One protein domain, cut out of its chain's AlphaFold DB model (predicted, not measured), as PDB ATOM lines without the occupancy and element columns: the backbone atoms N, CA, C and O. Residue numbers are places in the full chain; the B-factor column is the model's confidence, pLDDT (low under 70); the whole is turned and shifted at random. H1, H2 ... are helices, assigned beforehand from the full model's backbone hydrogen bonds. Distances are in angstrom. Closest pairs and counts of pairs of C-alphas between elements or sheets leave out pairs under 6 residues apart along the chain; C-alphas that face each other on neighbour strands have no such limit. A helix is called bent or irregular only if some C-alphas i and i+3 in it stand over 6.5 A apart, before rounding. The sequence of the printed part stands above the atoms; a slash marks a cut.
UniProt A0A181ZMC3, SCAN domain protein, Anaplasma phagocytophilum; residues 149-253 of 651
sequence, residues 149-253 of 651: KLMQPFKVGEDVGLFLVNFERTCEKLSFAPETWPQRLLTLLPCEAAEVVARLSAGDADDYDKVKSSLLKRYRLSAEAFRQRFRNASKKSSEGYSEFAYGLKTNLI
ATOM      1  N   LYS A 149     144.567 170.144 133.029       70.19
ATOM      2  CA  LYS A 149     144.844 171.581 132.837       70.19
ATOM      3  C   LYS A 149     143.598 172.377 132.432       70.19
ATOM      4  O   LYS A 149     143.625 173.600 132.500       70.19
ATOM      5  N   LEU A 150     142.543 171.691 131.988       74.75
ATOM      6  CA  LEU A 150     141.317 172.283 131.448       74.75
ATOM      7  C   LEU A 150     140.198 172.329 132.493       74.75
ATOM      8  O   LEU A 150     139.438 173.292 132.537       74.75
ATOM      9  N   MET A 151     140.135 171.322 133.369       82.31
ATOM     10  CA  MET A 151     139.230 171.290 134.514       82.31
ATOM     11  C   MET A 151     139.958 170.775 135.762       82.31
ATOM     12  O   MET A 151     140.908 169.995 135.671       82.31
ATOM     13  N   GLN A 152     139.508 171.211 136.940       76.44
ATOM     14  CA  GLN A 152     139.959 170.640 138.209       76.44
ATOM     15  C   GLN A 152     139.585 169.144 138.278       76.44
ATOM     16  O   GLN A 152     138.477 168.794 137.872       76.44
ATOM     17  N   PRO A 153     140.462 168.263 138.795       81.00
ATOM     18  CA  PRO A 153     140.098 166.884 139.115       81.00
ATOM     19  C   PRO A 153     138.943 166.828 140.120       81.00
ATOM     20  O   PRO A 153     138.875 167.669 141.020       81.00
ATOM     21  N   PHE A 154     138.077 165.823 139.992       78.88
ATOM     22  CA  PHE A 154     136.969 165.598 140.918       78.88
ATOM     23  C   PHE A 154     137.501 165.338 142.330       78.88
ATOM     24  O   PHE A 154     138.391 164.503 142.518       78.88
ATOM     25  N   LYS A 155     136.942 166.001 143.344       72.81
ATOM     26  CA  LYS A 155     137.272 165.715 144.746       72.81
ATOM     27  C   LYS A 155     136.147 164.936 145.401       72.81
ATOM     28  O   LYS A 155     134.975 165.289 145.293       72.81
ATOM     29  N   VAL A 156     136.507 163.888 146.140       59.97
ATOM     30  CA  VAL A 156     135.544 163.072 146.888       59.97
ATOM     31  C   VAL A 156     134.766 163.967 147.859       59.97
ATOM     32  O   VAL A 156     135.332 164.519 148.799       59.97
ATOM     33  N   GLY A 157     133.465 164.116 147.607       54.59
ATOM     34  CA  GLY A 157     132.576 165.011 148.350       54.59
ATOM     35  C   GLY A 157     132.104 166.248 147.577       54.59
ATOM     36  O   GLY A 157     131.265 166.971 148.112       54.59
ATOM     37  N   GLU A 158     132.580 166.496 146.354       64.62
ATOM     38  CA  GLU A 158     131.954 167.426 145.398       64.62
ATOM     39  C   GLU A 158     130.706 166.791 144.745       64.62
ATOM     40  O   GLU A 158     130.488 165.581 144.826       64.62
ATOM     41  N   ASP A 159     129.859 167.611 144.116       66.50
ATOM     42  CA  ASP A 159     128.678 167.134 143.387       66.50
ATOM     43  C   ASP A 159     129.103 166.505 142.050       66.50
ATOM     44  O   ASP A 159     129.572 167.195 141.142       66.50
ATOM     45  N   VAL A 160     128.943 165.183 141.937       77.06
ATOM     46  CA  VAL A 160     129.299 164.412 140.734       77.06
ATOM     47  C   VAL A 160     128.411 164.752 139.541       77.06
ATOM     48  O   VAL A 160     128.900 164.735 138.416       77.06
ATOM     49  N   GLY A 161     127.139 165.095 139.755       72.62
ATOM     50  CA  GLY A 161     126.251 165.525 138.676       72.62
ATOM     51  C   GLY A 161     126.723 166.844 138.075       72.62
ATOM     52  O   GLY A 161     126.933 166.934 136.866       72.62
ATOM     53  N   LEU A 162     126.991 167.840 138.923       73.81
ATOM     54  CA  LEU A 162     127.525 169.132 138.487       73.81
ATOM     55  C   LEU A 162     128.919 169.002 137.849       73.81
ATOM     56  O   LEU A 162     129.204 169.648 136.841       73.81
ATOM     57  N   PHE A 163     129.783 168.152 138.410       81.19
ATOM     58  CA  PHE A 163     131.102 167.857 137.852       81.19
ATOM     59  C   PHE A 163     131.008 167.240 136.448       81.19
ATOM     60  O   PHE A 163     131.697 167.700 135.539       81.19
ATOM     61  N   LEU A 164     130.137 166.244 136.248       83.69
ATOM     62  CA  LEU A 164     129.953 165.590 134.949       83.69
ATOM     63  C   LEU A 164     129.347 166.546 133.911       83.69
ATOM     64  O   LEU A 164     129.859 166.614 132.802       83.69
ATOM     65  N   VAL A 165     128.378 167.391 134.280       81.19
ATOM     66  CA  VAL A 165     127.850 168.442 133.382       81.19
ATOM     67  C   VAL A 165     128.935 169.444 132.964       81.19
ATOM     68  O   VAL A 165     128.981 169.875 131.811       81.19
ATOM     69  N   ASN A 166     129.841 169.819 133.872       79.44
ATOM     70  CA  ASN A 166     130.965 170.698 133.536       79.44
ATOM     71  C   ASN A 166     132.016 169.992 132.662       79.44
ATOM     72  O   ASN A 166     132.586 170.619 131.766       79.44
ATOM     73  N   PHE A 167     132.240 168.694 132.879       86.69
ATOM     74  CA  PHE A 167     133.086 167.855 132.035       86.69
ATOM     75  C   PHE A 167     132.526 167.737 130.608       86.69
ATOM     76  O   PHE A 167     133.260 167.990 129.655       86.69
ATOM     77  N   GLU A 168     131.233 167.433 130.466       87.94
ATOM     78  CA  GLU A 168     130.507 167.327 129.191       87.94
ATOM     79  C   GLU A 168     130.637 168.630 128.396       87.94
ATOM     80  O   GLU A 168     131.225 168.637 127.316       87.94
ATOM     81  N   ARG A 169     130.257 169.766 128.997       82.94
ATOM     82  CA  ARG A 169     130.400 171.100 128.382       82.94
ATOM     83  C   ARG A 169     131.837 171.442 127.990       82.94
ATOM     84  O   ARG A 169     132.055 172.150 127.008       82.94
ATOM     85  N   THR A 170     132.828 170.982 128.755       82.75
ATOM     86  CA  THR A 170     134.250 171.189 128.432       82.75
ATOM     87  C   THR A 170     134.670 170.344 127.231       82.75
ATOM     88  O   THR A 170     135.406 170.833 126.375       82.75
ATOM     89  N   CYS A 171     134.180 169.108 127.128       84.56
ATOM     90  CA  CYS A 171     134.468 168.221 126.005       84.56
ATOM     91  C   CYS A 171     133.761 168.665 124.717       84.56
ATOM     92  O   CYS A 171     134.396 168.677 123.665       84.56
ATOM     93  N   GLU A 172     132.506 169.108 124.808       85.62
ATOM     94  CA  GLU A 172     131.744 169.710 123.706       85.62
ATOM     95  C   GLU A 172     132.410 170.993 123.192       85.62
ATOM     96  O   GLU A 172     132.663 171.127 121.997       85.62
ATOM     97  N   LYS A 173     132.773 171.918 124.093       83.19
ATOM     98  CA  LYS A 173     133.427 173.193 123.742       83.19
ATOM     99  C   LYS A 173     134.776 173.011 123.037       83.19
ATOM    100  O   LYS A 173     135.203 173.898 122.300       83.19
ATOM    101  N   LEU A 174     135.461 171.897 123.296       82.25
ATOM    102  CA  LEU A 174     136.748 171.544 122.691       82.25
ATOM    103  C   LEU A 174     136.613 170.497 121.572       82.25
ATOM    104  O   LEU A 174     137.627 170.034 121.053       82.25
ATOM    105  N   SER A 175     135.382 170.137 121.192       79.44
ATOM    106  CA  SER A 175     135.063 169.156 120.149       79.44
ATOM    107  C   SER A 175     135.780 167.807 120.314       79.44
ATOM    108  O   SER A 175     136.203 167.197 119.329       79.44
ATOM    109  N   PHE A 176     135.943 167.323 121.551       84.06
ATOM    110  CA  PHE A 176     136.515 165.995 121.787       84.06
ATOM    111  C   PHE A 176     135.542 164.900 121.341       84.06
ATOM    112  O   PHE A 176     134.367 164.921 121.702       84.06
ATOM    113  N   ALA A 177     136.056 163.908 120.613       82.12
ATOM    114  CA  ALA A 177     135.296 162.743 120.169       82.12
ATOM    115  C   ALA A 177     134.716 161.967 121.382       82.12
ATOM    116  O   ALA A 177     135.502 161.676 122.299       82.12
ATOM    117  N   PRO A 178     133.397 161.660 121.425       80.94
ATOM    118  CA  PRO A 178     132.720 161.004 122.556       80.94
ATOM    119  C   PRO A 178     133.393 159.720 123.048       80.94
ATOM    120  O   PRO A 178     133.475 159.470 124.246       80.94
ATOM    121  N   GLU A 179     133.980 158.956 122.132       82.75
ATOM    122  CA  GLU A 179     134.705 157.707 122.379       82.75
ATOM    123  C   GLU A 179     135.948 157.920 123.268       82.75
ATOM    124  O   GLU A 179     136.428 157.003 123.927       82.75
ATOM    125  N   THR A 180     136.473 159.149 123.326       83.88
ATOM    126  CA  THR A 180     137.609 159.516 124.192       83.88
ATOM    127  C   THR A 180     137.182 160.081 125.549       83.88
ATOM    128  O   THR A 180     138.032 160.303 126.418       83.88
ATOM    129  N   TRP A 181     135.886 160.331 125.766       89.00
ATOM    130  CA  TRP A 181     135.387 160.942 127.000       89.00
ATOM    131  C   TRP A 181     135.622 160.064 128.242       89.00
ATOM    132  O   TRP A 181     136.119 160.615 129.225       89.00
ATOM    133  N   PRO A 182     135.387 158.733 128.244       87.12
ATOM    134  CA  PRO A 182     135.642 157.896 129.424       87.12
ATOM    135  C   PRO A 182     137.114 157.905 129.846       87.12
ATOM    136  O   PRO A 182     137.435 158.081 131.021       87.12
ATOM    137  N   GLN A 183     138.020 157.812 128.869       84.62
ATOM    138  CA  GLN A 183     139.467 157.831 129.087       84.62
ATOM    139  C   GLN A 183     139.928 159.176 129.669       84.62
ATOM    140  O   GLN A 183     140.703 159.214 130.626       84.62
ATOM    141  N   ARG A 184     139.415 160.296 129.137       85.62
ATOM    142  CA  ARG A 184     139.706 161.649 129.644       85.62
ATOM    143  C   ARG A 184     139.117 161.872 131.038       85.62
ATOM    144  O   ARG A 184     139.814 162.415 131.897       85.62
ATOM    145  N   LEU A 185     137.887 161.415 131.276       86.56
ATOM    146  CA  LEU A 185     137.218 161.459 132.575       86.56
ATOM    147  C   LEU A 185     138.027 160.700 133.632       86.56
ATOM    148  O   LEU A 185     138.298 161.255 134.693       86.56
ATOM    149  N   LEU A 186     138.501 159.490 133.318       84.19
ATOM    150  CA  LEU A 186     139.326 158.677 134.215       84.19
ATOM    151  C   LEU A 186     140.584 159.419 134.698       84.19
ATOM    152  O   LEU A 186     140.981 159.255 135.847       84.19
ATOM    153  N   THR A 187     141.178 160.299 133.879       84.38
ATOM    154  CA  THR A 187     142.322 161.122 134.319       84.38
ATOM    155  C   THR A 187     141.962 162.178 135.369       84.38
ATOM    156  O   THR A 187     142.843 162.600 136.117       84.38
ATOM    157  N   LEU A 188     140.703 162.620 135.432       84.12
ATOM    158  CA  LEU A 188     140.210 163.593 136.411       84.12
ATOM    159  C   LEU A 188     139.628 162.945 137.670       84.12
ATOM    160  O   LEU A 188     139.385 163.650 138.648       84.12
ATOM    161  N   LEU A 189     139.366 161.639 137.646       82.25
ATOM    162  CA  LEU A 189     138.768 160.930 138.766       82.25
ATOM    163  C   LEU A 189     139.826 160.548 139.825       82.25
ATOM    164  O   LEU A 189     140.913 160.087 139.474       82.25
ATOM    165  N   PRO A 190     139.521 160.699 141.128       78.06
ATOM    166  CA  PRO A 190     140.328 160.152 142.212       78.06
ATOM    167  C   PRO A 190     140.192 158.622 142.245       78.06
ATOM    168  O   PRO A 190     139.280 158.057 141.634       78.06
ATOM    169  N   CYS A 191     141.090 157.938 142.960       72.25
ATOM    170  CA  CYS A 191     141.198 156.474 142.923       72.25
ATOM    171  C   CYS A 191     139.868 155.774 143.256       72.25
ATOM    172  O   CYS A 191     139.461 154.853 142.556       72.25
ATOM    173  N   GLU A 192     139.140 156.274 144.252       67.06
ATOM    174  CA  GLU A 192     137.863 155.740 144.731       67.06
ATOM    175  C   GLU A 192     136.742 155.828 143.679       67.06
ATOM    176  O   GLU A 192     135.835 154.990 143.655       67.06
ATOM    177  N   ALA A 193     136.803 156.835 142.801       72.19
ATOM    178  CA  ALA A 193     135.892 156.993 141.670       72.19
ATOM    179  C   ALA A 193     136.349 156.152 140.468       72.19
ATOM    180  O   ALA A 193     135.531 155.504 139.816       72.19
ATOM    181  N   ALA A 194     137.659 156.108 140.209       78.69
ATOM    182  CA  ALA A 194     138.263 155.283 139.167       78.69
ATOM    183  C   ALA A 194     137.996 153.780 139.389       78.69
ATOM    184  O   ALA A 194     137.727 153.062 138.429       78.69
ATOM    185  N   GLU A 195     137.950 153.304 140.640       76.62
ATOM    186  CA  GLU A 195     137.530 151.931 140.952       76.62
ATOM    187  C   GLU A 195     136.100 151.600 140.479       76.62
ATOM    188  O   GLU A 195     135.764 150.430 140.297       76.62
ATOM    189  N   VAL A 196     135.203 152.586 140.364       78.25
ATOM    190  CA  VAL A 196     133.838 152.357 139.851       78.25
ATOM    191  C   VAL A 196     133.908 151.975 138.379       78.25
ATOM    192  O   VAL A 196     133.280 151.001 137.981       78.25
ATOM    193  N   VAL A 197     134.728 152.699 137.615       77.75
ATOM    194  CA  VAL A 197     134.991 152.448 136.193       77.75
ATOM    195  C   VAL A 197     135.732 151.119 136.011       77.75
ATOM    196  O   VAL A 197     135.328 150.300 135.199       77.75
ATOM    197  N   ALA A 198     136.740 150.839 136.845       81.38
ATOM    198  CA  ALA A 198     137.513 149.593 136.801       81.38
ATOM    199  C   ALA A 198     136.718 148.323 137.181       81.38
ATOM    200  O   ALA A 198     137.215 147.213 136.996       81.38
ATOM    201  N   ARG A 199     135.504 148.466 137.734       79.81
ATOM    202  CA  ARG A 199     134.572 147.356 138.021       79.81
ATOM    203  C   ARG A 199     133.553 147.104 136.902       79.81
ATOM    204  O   ARG A 199     132.775 146.159 137.014       79.81
ATOM    205  N   LEU A 200     133.533 147.933 135.858       83.50
ATOM    206  CA  LEU A 200     132.729 147.708 134.657       83.50
ATOM    207  C   LEU A 200     133.408 146.686 133.733       83.50
ATOM    208  O   LEU A 200     134.600 146.404 133.866       83.50
ATOM    209  N   SER A 201     132.649 146.111 132.795       83.00
ATOM    210  CA  SER A 201     133.258 145.330 131.714       83.00
ATOM    211  C   SER A 201     134.084 146.254 130.810       83.00
ATOM    212  O   SER A 201     133.829 147.456 130.768       83.00
ATOM    213  N   ALA A 202     135.050 145.714 130.060       75.50
ATOM    214  CA  ALA A 202     135.878 146.534 129.169       75.50
ATOM    215  C   ALA A 202     135.030 147.356 128.172       75.50
ATOM    216  O   ALA A 202     135.294 148.536 127.984       75.50
ATOM    217  N   GLY A 203     133.957 146.771 127.623       76.31
ATOM    218  CA  GLY A 203     133.034 147.486 126.735       76.31
ATOM    219  C   GLY A 203     132.155 148.524 127.446       76.31
ATOM    220  O   GLY A 203     131.882 149.571 126.875       76.31
ATOM    221  N   ASP A 204     131.745 148.275 128.695       81.88
ATOM    222  CA  ASP A 204     130.978 149.250 129.490       81.88
ATOM    223  C   ASP A 204     131.858 150.392 130.040       81.88
ATOM    224  O   ASP A 204     131.341 151.447 130.398       81.88
ATOM    225  N   ALA A 205     133.175 150.194 130.148       82.12
ATOM    226  CA  ALA A 205     134.129 151.223 130.565       82.12
ATOM    227  C   ALA A 205     134.500 152.197 129.427       82.12
ATOM    228  O   ALA A 205     134.864 153.339 129.711       82.12
ATOM    229  N   ASP A 206     134.373 151.762 128.169       82.94
ATOM    230  CA  ASP A 206     134.557 152.593 126.970       82.94
ATOM    231  C   ASP A 206     133.258 153.315 126.529       82.94
ATOM    232  O   ASP A 206     133.292 154.168 125.643       82.94
ATOM    233  N   ASP A 207     132.115 153.037 127.169       85.62
ATOM    234  CA  ASP A 207     130.838 153.736 126.956       85.62
ATOM    235  C   ASP A 207     130.647 154.851 128.006       85.62
ATOM    236  O   ASP A 207     130.527 154.608 129.214       85.62
ATOM    237  N   TYR A 208     130.596 156.105 127.543       87.44
ATOM    238  CA  TYR A 208     130.450 157.267 128.419       87.44
ATOM    239  C   TYR A 208     129.145 157.264 129.222       87.44
ATOM    240  O   TYR A 208     129.172 157.619 130.401       87.44
ATOM    241  N   ASP A 209     128.023 156.828 128.651       83.56
ATOM    242  CA  ASP A 209     126.736 156.818 129.348       83.56
ATOM    243  C   ASP A 209     126.683 155.711 130.407       83.56
ATOM    244  O   ASP A 209     126.094 155.894 131.481       83.56
ATOM    245  N   LYS A 210     127.367 154.581 130.182       84.94
ATOM    246  CA  LYS A 210     127.562 153.529 131.201       84.94
ATOM    247  C   LYS A 210     128.460 154.001 132.335       84.94
ATOM    248  O   LYS A 210     128.121 153.791 133.503       84.94
ATOM    249  N   VAL A 211     129.554 154.694 132.024       85.00
ATOM    250  CA  VAL A 211     130.449 155.285 133.027       85.00
ATOM    251  C   VAL A 211     129.737 156.386 133.821       85.00
ATOM    252  O   VAL A 211     129.726 156.332 135.052       85.00
ATOM    253  N   LYS A 212     129.062 157.327 133.150       85.25
ATOM    254  CA  LYS A 212     128.246 158.397 133.749       85.25
ATOM    255  C   LYS A 212     127.165 157.828 134.658       85.25
ATOM    256  O   LYS A 212     127.099 158.202 135.827       85.25
ATOM    257  N   SER A 213     126.356 156.886 134.175       78.06
ATOM    258  CA  SER A 213     125.295 156.269 134.982       78.06
ATOM    259  C   SER A 213     125.840 155.448 136.155       78.06
ATOM    260  O   SER A 213     125.244 155.471 137.232       78.06
ATOM    261  N   SER A 214     126.992 154.789 136.012       80.81
ATOM    262  CA  SER A 214     127.632 154.023 137.093       80.81
ATOM    263  C   SER A 214     128.270 154.916 138.157       80.81
ATOM    264  O   SER A 214     128.118 154.646 139.350       80.81
ATOM    265  N   LEU A 215     128.914 156.015 137.751       78.81
ATOM    266  CA  LEU A 215     129.395 157.057 138.656       78.81
ATOM    267  C   LEU A 215     128.216 157.707 139.376       78.81
ATOM    268  O   LEU A 215     128.170 157.659 140.601       78.81
ATOM    269  N   LEU A 216     127.210 158.205 138.653       77.25
ATOM    270  CA  LEU A 216     125.995 158.760 139.254       77.25
ATOM    271  C   LEU A 216     125.311 157.755 140.188       77.25
ATOM    272  O   LEU A 216     124.848 158.157 141.245       77.25
ATOM    273  N   LYS A 217     125.296 156.451 139.881       74.19
ATOM    274  CA  LYS A 217     124.735 155.406 140.757       74.19
ATOM    275  C   LYS A 217     125.585 155.133 142.002       74.19
ATOM    276  O   LYS A 217     125.012 154.936 143.069       74.19
ATOM    277  N   ARG A 218     126.921 155.146 141.915       69.12
ATOM    278  CA  ARG A 218     127.804 155.060 143.098       69.12
ATOM    279  C   ARG A 218     127.685 156.311 143.967       69.12
ATOM    280  O   ARG A 218     127.659 156.213 145.190       69.12
ATOM    281  N   TYR A 219     127.578 157.466 143.321       65.75
ATOM    282  CA  TYR A 219     127.458 158.783 143.929       65.75
ATOM    283  C   TYR A 219     125.997 159.251 144.085       65.75
ATOM    284  O   TYR A 219     125.764 160.398 144.450       65.75
ATOM    285  N   ARG A 220     125.010 158.332 143.996       52.47
ATOM    286  CA  ARG A 220     123.643 158.490 144.558       52.47
ATOM    287  C   ARG A 220     123.668 158.728 146.069       52.47
ATOM    288  O   ARG A 220     122.693 159.192 146.643       52.47
ATOM    289  N   LEU A 221     124.842 158.549 146.671       52.03
ATOM    290  CA  LEU A 221     125.286 159.241 147.871       52.03
ATOM    291  C   LEU A 221     125.128 160.780 147.837       52.03
ATOM    292  O   LEU A 221     125.541 161.395 148.800       52.03
ATOM    293  N   SER A 222     124.562 161.433 146.814       61.94
ATOM    294  CA  SER A 222     124.246 162.870 146.851       61.94
ATOM    295  C   SER A 222     123.242 163.199 147.965       61.94
ATOM    296  O   SER A 222     123.534 164.030 148.824       61.94
ATOM    297  N   ALA A 223     122.134 162.450 148.056       62.75
ATOM    298  CA  ALA A 223     121.168 162.560 149.153       62.75
ATOM    299  C   ALA A 223     121.836 162.326 150.522       62.75
ATOM    300  O   ALA A 223     121.789 163.179 151.408       62.75
ATOM    301  N   GLU A 224     122.564 161.213 150.657       72.19
ATOM    302  CA  GLU A 224     123.352 160.872 151.848       72.19
ATOM    303  C   GLU A 224     124.438 161.920 152.158       72.19
ATOM    304  O   GLU A 224     124.697 162.200 153.322       72.19
ATOM    305  N   ALA A 225     125.062 162.553 151.164       74.44
ATOM    306  CA  ALA A 225     126.094 163.568 151.353       74.44
ATOM    307  C   ALA A 225     125.489 164.894 151.810       74.44
ATOM    308  O   ALA A 225     126.020 165.497 152.739       74.44
ATOM    309  N   PHE A 226     124.366 165.332 151.236       79.50
ATOM    310  CA  PHE A 226     123.599 166.470 151.745       79.50
ATOM    311  C   PHE A 226     123.112 166.208 153.177       79.50
ATOM    312  O   PHE A 226     123.287 167.057 154.053       79.50
ATOM    313  N   ARG A 227     122.637 164.992 153.463       84.62
ATOM    314  CA  ARG A 227     122.260 164.541 154.807       84.62
ATOM    315  C   ARG A 227     123.428 164.559 155.794       84.62
ATOM    316  O   ARG A 227     123.280 165.053 156.910       84.62
ATOM    317  N   GLN A 228     124.593 164.044 155.409       81.50
ATOM    318  CA  GLN A 228     125.802 164.039 156.239       81.50
ATOM    319  C   GLN A 228     126.350 165.458 156.424       81.50
ATOM    320  O   GLN A 228     126.722 165.818 157.536       81.50
ATOM    321  N   ARG A 229     126.332 166.303 155.386       83.00
ATOM    322  CA  ARG A 229     126.661 167.733 155.484       83.00
ATOM    323  C   ARG A 229     125.713 168.457 156.437       83.00
ATOM    324  O   ARG A 229     126.191 169.233 157.247       83.00
ATOM    325  N   PHE A 230     124.411 168.170 156.400       89.69
ATOM    326  CA  PHE A 230     123.424 168.709 157.340       89.69
ATOM    327  C   PHE A 230     123.663 168.221 158.780       89.69
ATOM    328  O   PHE A 230     123.710 169.028 159.704       89.69
ATOM    329  N   ARG A 231     123.862 166.912 158.986       89.19
ATOM    330  CA  ARG A 231     124.079 166.311 160.319       89.19
ATOM    331  C   ARG A 231     125.426 166.679 160.951       89.19
ATOM    332  O   ARG A 231     125.501 166.736 162.173       89.19
ATOM    333  N   ASN A 232     126.453 166.922 160.139       87.19
ATOM    334  CA  ASN A 232     127.817 167.243 160.575       87.19
ATOM    335  C   ASN A 232     128.173 168.729 160.355       87.19
ATOM    336  O   ASN A 232     129.340 169.106 160.476       87.19
ATOM    337  N   ALA A 233     127.193 169.575 160.017       87.94
ATOM    338  CA  ALA A 233     127.382 171.012 159.861       87.94
ATOM    339  C   ALA A 233     127.817 171.642 161.190       87.94
ATOM    340  O   ALA A 233     127.113 171.566 162.196       87.94
ATOM    341  N   SER A 234     128.960 172.323 161.172       86.75
ATOM    342  CA  SER A 234     129.460 173.128 162.283       86.75
ATOM    343  C   SER A 234     129.873 174.489 161.754       86.75
ATOM    344  O   SER A 234     130.495 174.564 160.692       86.75
ATOM    345  N   LYS A 235     129.562 175.548 162.507       91.25
ATOM    346  CA  LYS A 235     129.923 176.911 162.122       91.25
ATOM    347  C   LYS A 235     131.447 177.052 162.046       91.25
ATOM    348  O   LYS A 235     132.145 176.710 163.001       91.25
ATOM    349  N   LYS A 236     131.962 177.600 160.947       86.94
ATOM    350  CA  LYS A 236     133.376 177.991 160.800       86.94
ATOM    351  C   LYS A 236     133.645 179.348 161.451       86.94
ATOM    352  O   LYS A 236     132.741 180.166 161.625       86.94
ATOM    353  N   SER A 237     134.902 179.632 161.780       74.75
ATOM    354  CA  SER A 237     135.315 180.947 162.296       74.75
ATOM    355  C   SER A 237     135.125 182.072 161.269       74.75
ATOM    356  O   SER A 237     134.759 183.178 161.654       74.75
ATOM    357  N   SER A 238     135.307 181.777 159.979       77.88
ATOM    358  CA  SER A 238     135.307 182.747 158.875       77.88
ATOM    359  C   SER A 238     133.938 183.096 158.275       77.88
ATOM    360  O   SER A 238     133.878 183.991 157.443       77.88
ATOM    361  N   GLU A 239     132.865 182.379 158.619       87.00
ATOM    362  CA  GLU A 239     131.539 182.549 157.993       87.00
ATOM    363  C   GLU A 239     130.545 183.280 158.911       87.00
ATOM    364  O   GLU A 239     130.601 183.167 160.143       87.00
ATOM    365  N   GLY A 240     129.603 184.013 158.323       89.62
ATOM    366  CA  GLY A 240     128.510 184.655 159.045       89.62
ATOM    367  C   GLY A 240     127.479 183.645 159.561       89.62
ATOM    368  O   GLY A 240     127.226 182.613 158.940       89.62
ATOM    369  N   TYR A 241     126.814 183.947 160.681       90.00
ATOM    370  CA  TYR A 241     125.733 183.092 161.203       90.00
ATOM    371  C   TYR A 241     124.581 182.918 160.196       90.00
ATOM    372  O   TYR A 241     124.018 181.829 160.095       90.00
ATOM    373  N   SER A 242     124.267 183.960 159.419       87.44
ATOM    374  CA  SER A 242     123.261 183.917 158.351       87.44
ATOM    375  C   SER A 242     123.662 182.982 157.205       87.44
ATOM    376  O   SER A 242     122.825 182.237 156.701       87.44
ATOM    377  N   GLU A 243     124.942 182.978 156.826       81.19
ATOM    378  CA  GLU A 243     125.490 182.105 155.780       81.19
ATOM    379  C   GLU A 243     125.493 180.644 156.237       81.19
ATOM    380  O   GLU A 243     125.060 179.763 155.495       81.19
ATOM    381  N   PHE A 244     125.890 180.389 157.490       91.12
ATOM    382  CA  PHE A 244     125.809 179.062 158.099       91.12
ATOM    383  C   PHE A 244     124.363 178.547 158.152       91.12
ATOM    384  O   PHE A 244     124.094 177.419 157.740       91.12
ATOM    385  N   ALA A 245     123.411 179.375 158.597       90.81
ATOM    386  CA  ALA A 245     121.995 179.009 158.647       90.81
ATOM    387  C   ALA A 245     121.410 178.743 157.247       90.81
ATOM    388  O   ALA A 245     120.645 177.790 157.070       90.81
ATOM    389  N   TYR A 246     121.799 179.536 156.241       85.31
ATOM    390  CA  TYR A 246     121.445 179.292 154.845       85.31
ATOM    391  C   TYR A 246     122.033 177.969 154.341       85.31
ATOM    392  O   TYR A 246     121.296 177.131 153.829       85.31
ATOM    393  N   GLY A 247     123.331 177.729 154.545       80.00
ATOM    394  CA  GLY A 247     123.996 176.483 154.159       80.00
ATOM    395  C   GLY A 247     123.378 175.251 154.827       80.00
ATOM    396  O   GLY A 247     123.137 174.244 154.162       80.00
ATOM    397  N   LEU A 248     123.050 175.334 156.118       88.69
ATOM    398  CA  LEU A 248     122.364 174.274 156.859       88.69
ATOM    399  C   LEU A 248     120.980 173.974 156.259       88.69
ATOM    400  O   LEU A 248     120.664 172.813 155.993       88.69
ATOM    401  N   LYS A 249     120.179 175.015 155.991       89.69
ATOM    402  CA  LYS A 249     118.849 174.886 155.378       89.69
ATOM    403  C   LYS A 249     118.924 174.306 153.962       89.69
ATOM    404  O   LYS A 249     118.147 173.414 153.638       89.69
ATOM    405  N   THR A 250     119.866 174.770 153.143       86.31
ATOM    406  CA  THR A 250     120.073 174.281 151.774       86.31
ATOM    407  C   THR A 250     120.459 172.803 151.769       86.31
ATOM    408  O   THR A 250     119.832 172.029 151.057       86.31
ATOM    409  N   ASN A 251     121.394 172.364 152.623       84.31
ATOM    410  CA  ASN A 251     121.739 170.938 152.727       84.31
ATOM    411  C   ASN A 251     120.533 170.062 153.131       84.31
ATOM    412  O   ASN A 251     120.395 168.955 152.621       84.31
ATOM    413  N   LEU A 252     119.636 170.539 154.005       88.44
ATOM    414  CA  LEU A 252     118.411 169.802 154.344       88.44
ATOM    415  C   LEU A 252     117.434 169.722 153.160       88.44
ATOM    416  O   LEU A 252     116.899 168.653 152.880       88.44
ATOM    417  N   ILE A 253     117.201 170.839 152.466       84.56
ATOM    418  CA  ILE A 253     116.273 170.899 151.329       84.56
ATOM    419  C   ILE A 253     116.766 170.020 150.174       84.56
ATOM    420  O   ILE A 253     115.987 169.232 149.643       84.56
TER     421      ILE A 253
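This is residues 149 to 253 of the 651 residues of the protein "SCAN domain protein" of Anaplasma phagocytophilum (UniProt A0A181ZMC3). Two lobes, both of helices, follow each other along the longest axis: in the larger one H1, H2 and H3 pack on H5, and the smaller one is a helical hairpin of H6 and H7 that reaches away as an arm. H1 packs on H5 only with residues 160 to 164, and residues 237 to 242 stick out at the far end of the arm. The printed part has 105 residues with seven named helices, H1 to H7 in that order, and no named strand, and the class is all helix. The whole is loose, with a radius of gyration of the C-alphas of 16.3 A, and elongated, spanning 48 by 28 by 22 A.

After residues 149 to 159, H1 runs from residue 160, whose C-alpha is at (129.299, 164.412, 140.734), to residue 173, over 19.6 A. H2 is residues 178 to 188, 16.0 A long; it is irregular, with C-alphas 179 and 182 7.1 A apart. H3 is residues 191 to 197 and H4 residues 202 to 205, 10.0 A and 5.2 A long. H5, residues 208 to 218, begins with C-alpha 208 at (130.450, 157.267, 128.419) and measures 15.1 A. H6, residues 221 to 231, measures 14.4 A. H7, residues 241 to 253, measures 18.3 A and ends with C-alpha 253 at (116.273, 170.899, 151.329).

H5 is the hub, touching four helices. H1 touches it with residues 160 to 164 alone, opposite ways at a shallow tilt of 18 degrees; the closest C-alphas, of Val 160 and Leu 216, are 6.7 A apart. H2 touches H5 at a steep tilt of 39 degrees, the same way, with the C-alphas of Pro 182 and Tyr 208 closest at 5.3 A. H3 touches H5 at a steep tilt of 56 degrees, opposite ways, with those of Val 197 and Val 211 closest at 6.2 A. H4 only just touches H5, with 3 pairs of C-alphas within 8 A, and only at the corner; the closest, of Asp 204 and Lys 210, are 5.7 A apart. H5 and H6 meet only through their link. H6 and H7 form a hairpin, at a steep tilt of 38 degrees, opposite ways; H7 touches H6 with residues 248 to 252 alone, the C-alphas of Phe 226 and Asn 251 being closest at 4.9 A. H5 and H7 are apart. In H1, H5, H6 and H7 every O i to N i+4 pair is within hydrogen-bond range; in H2 4 of 7 are, and in H3 1 of 3, beside 3 of 4 O i to N i+3 pairs; H4, with 4 residues, is too short for any O i to N i+4 pair, and its 1 O i to N i+3 pair is within range.

The two C-alphas farthest apart, of Gly 203 and Tyr 241, are 50.1 A from each other. The printed part has no cut and no long link. The mean pLDDT of the printed part is 80.1; residues 156 to 159, residue 192 and residues 218 to 223 are under 70.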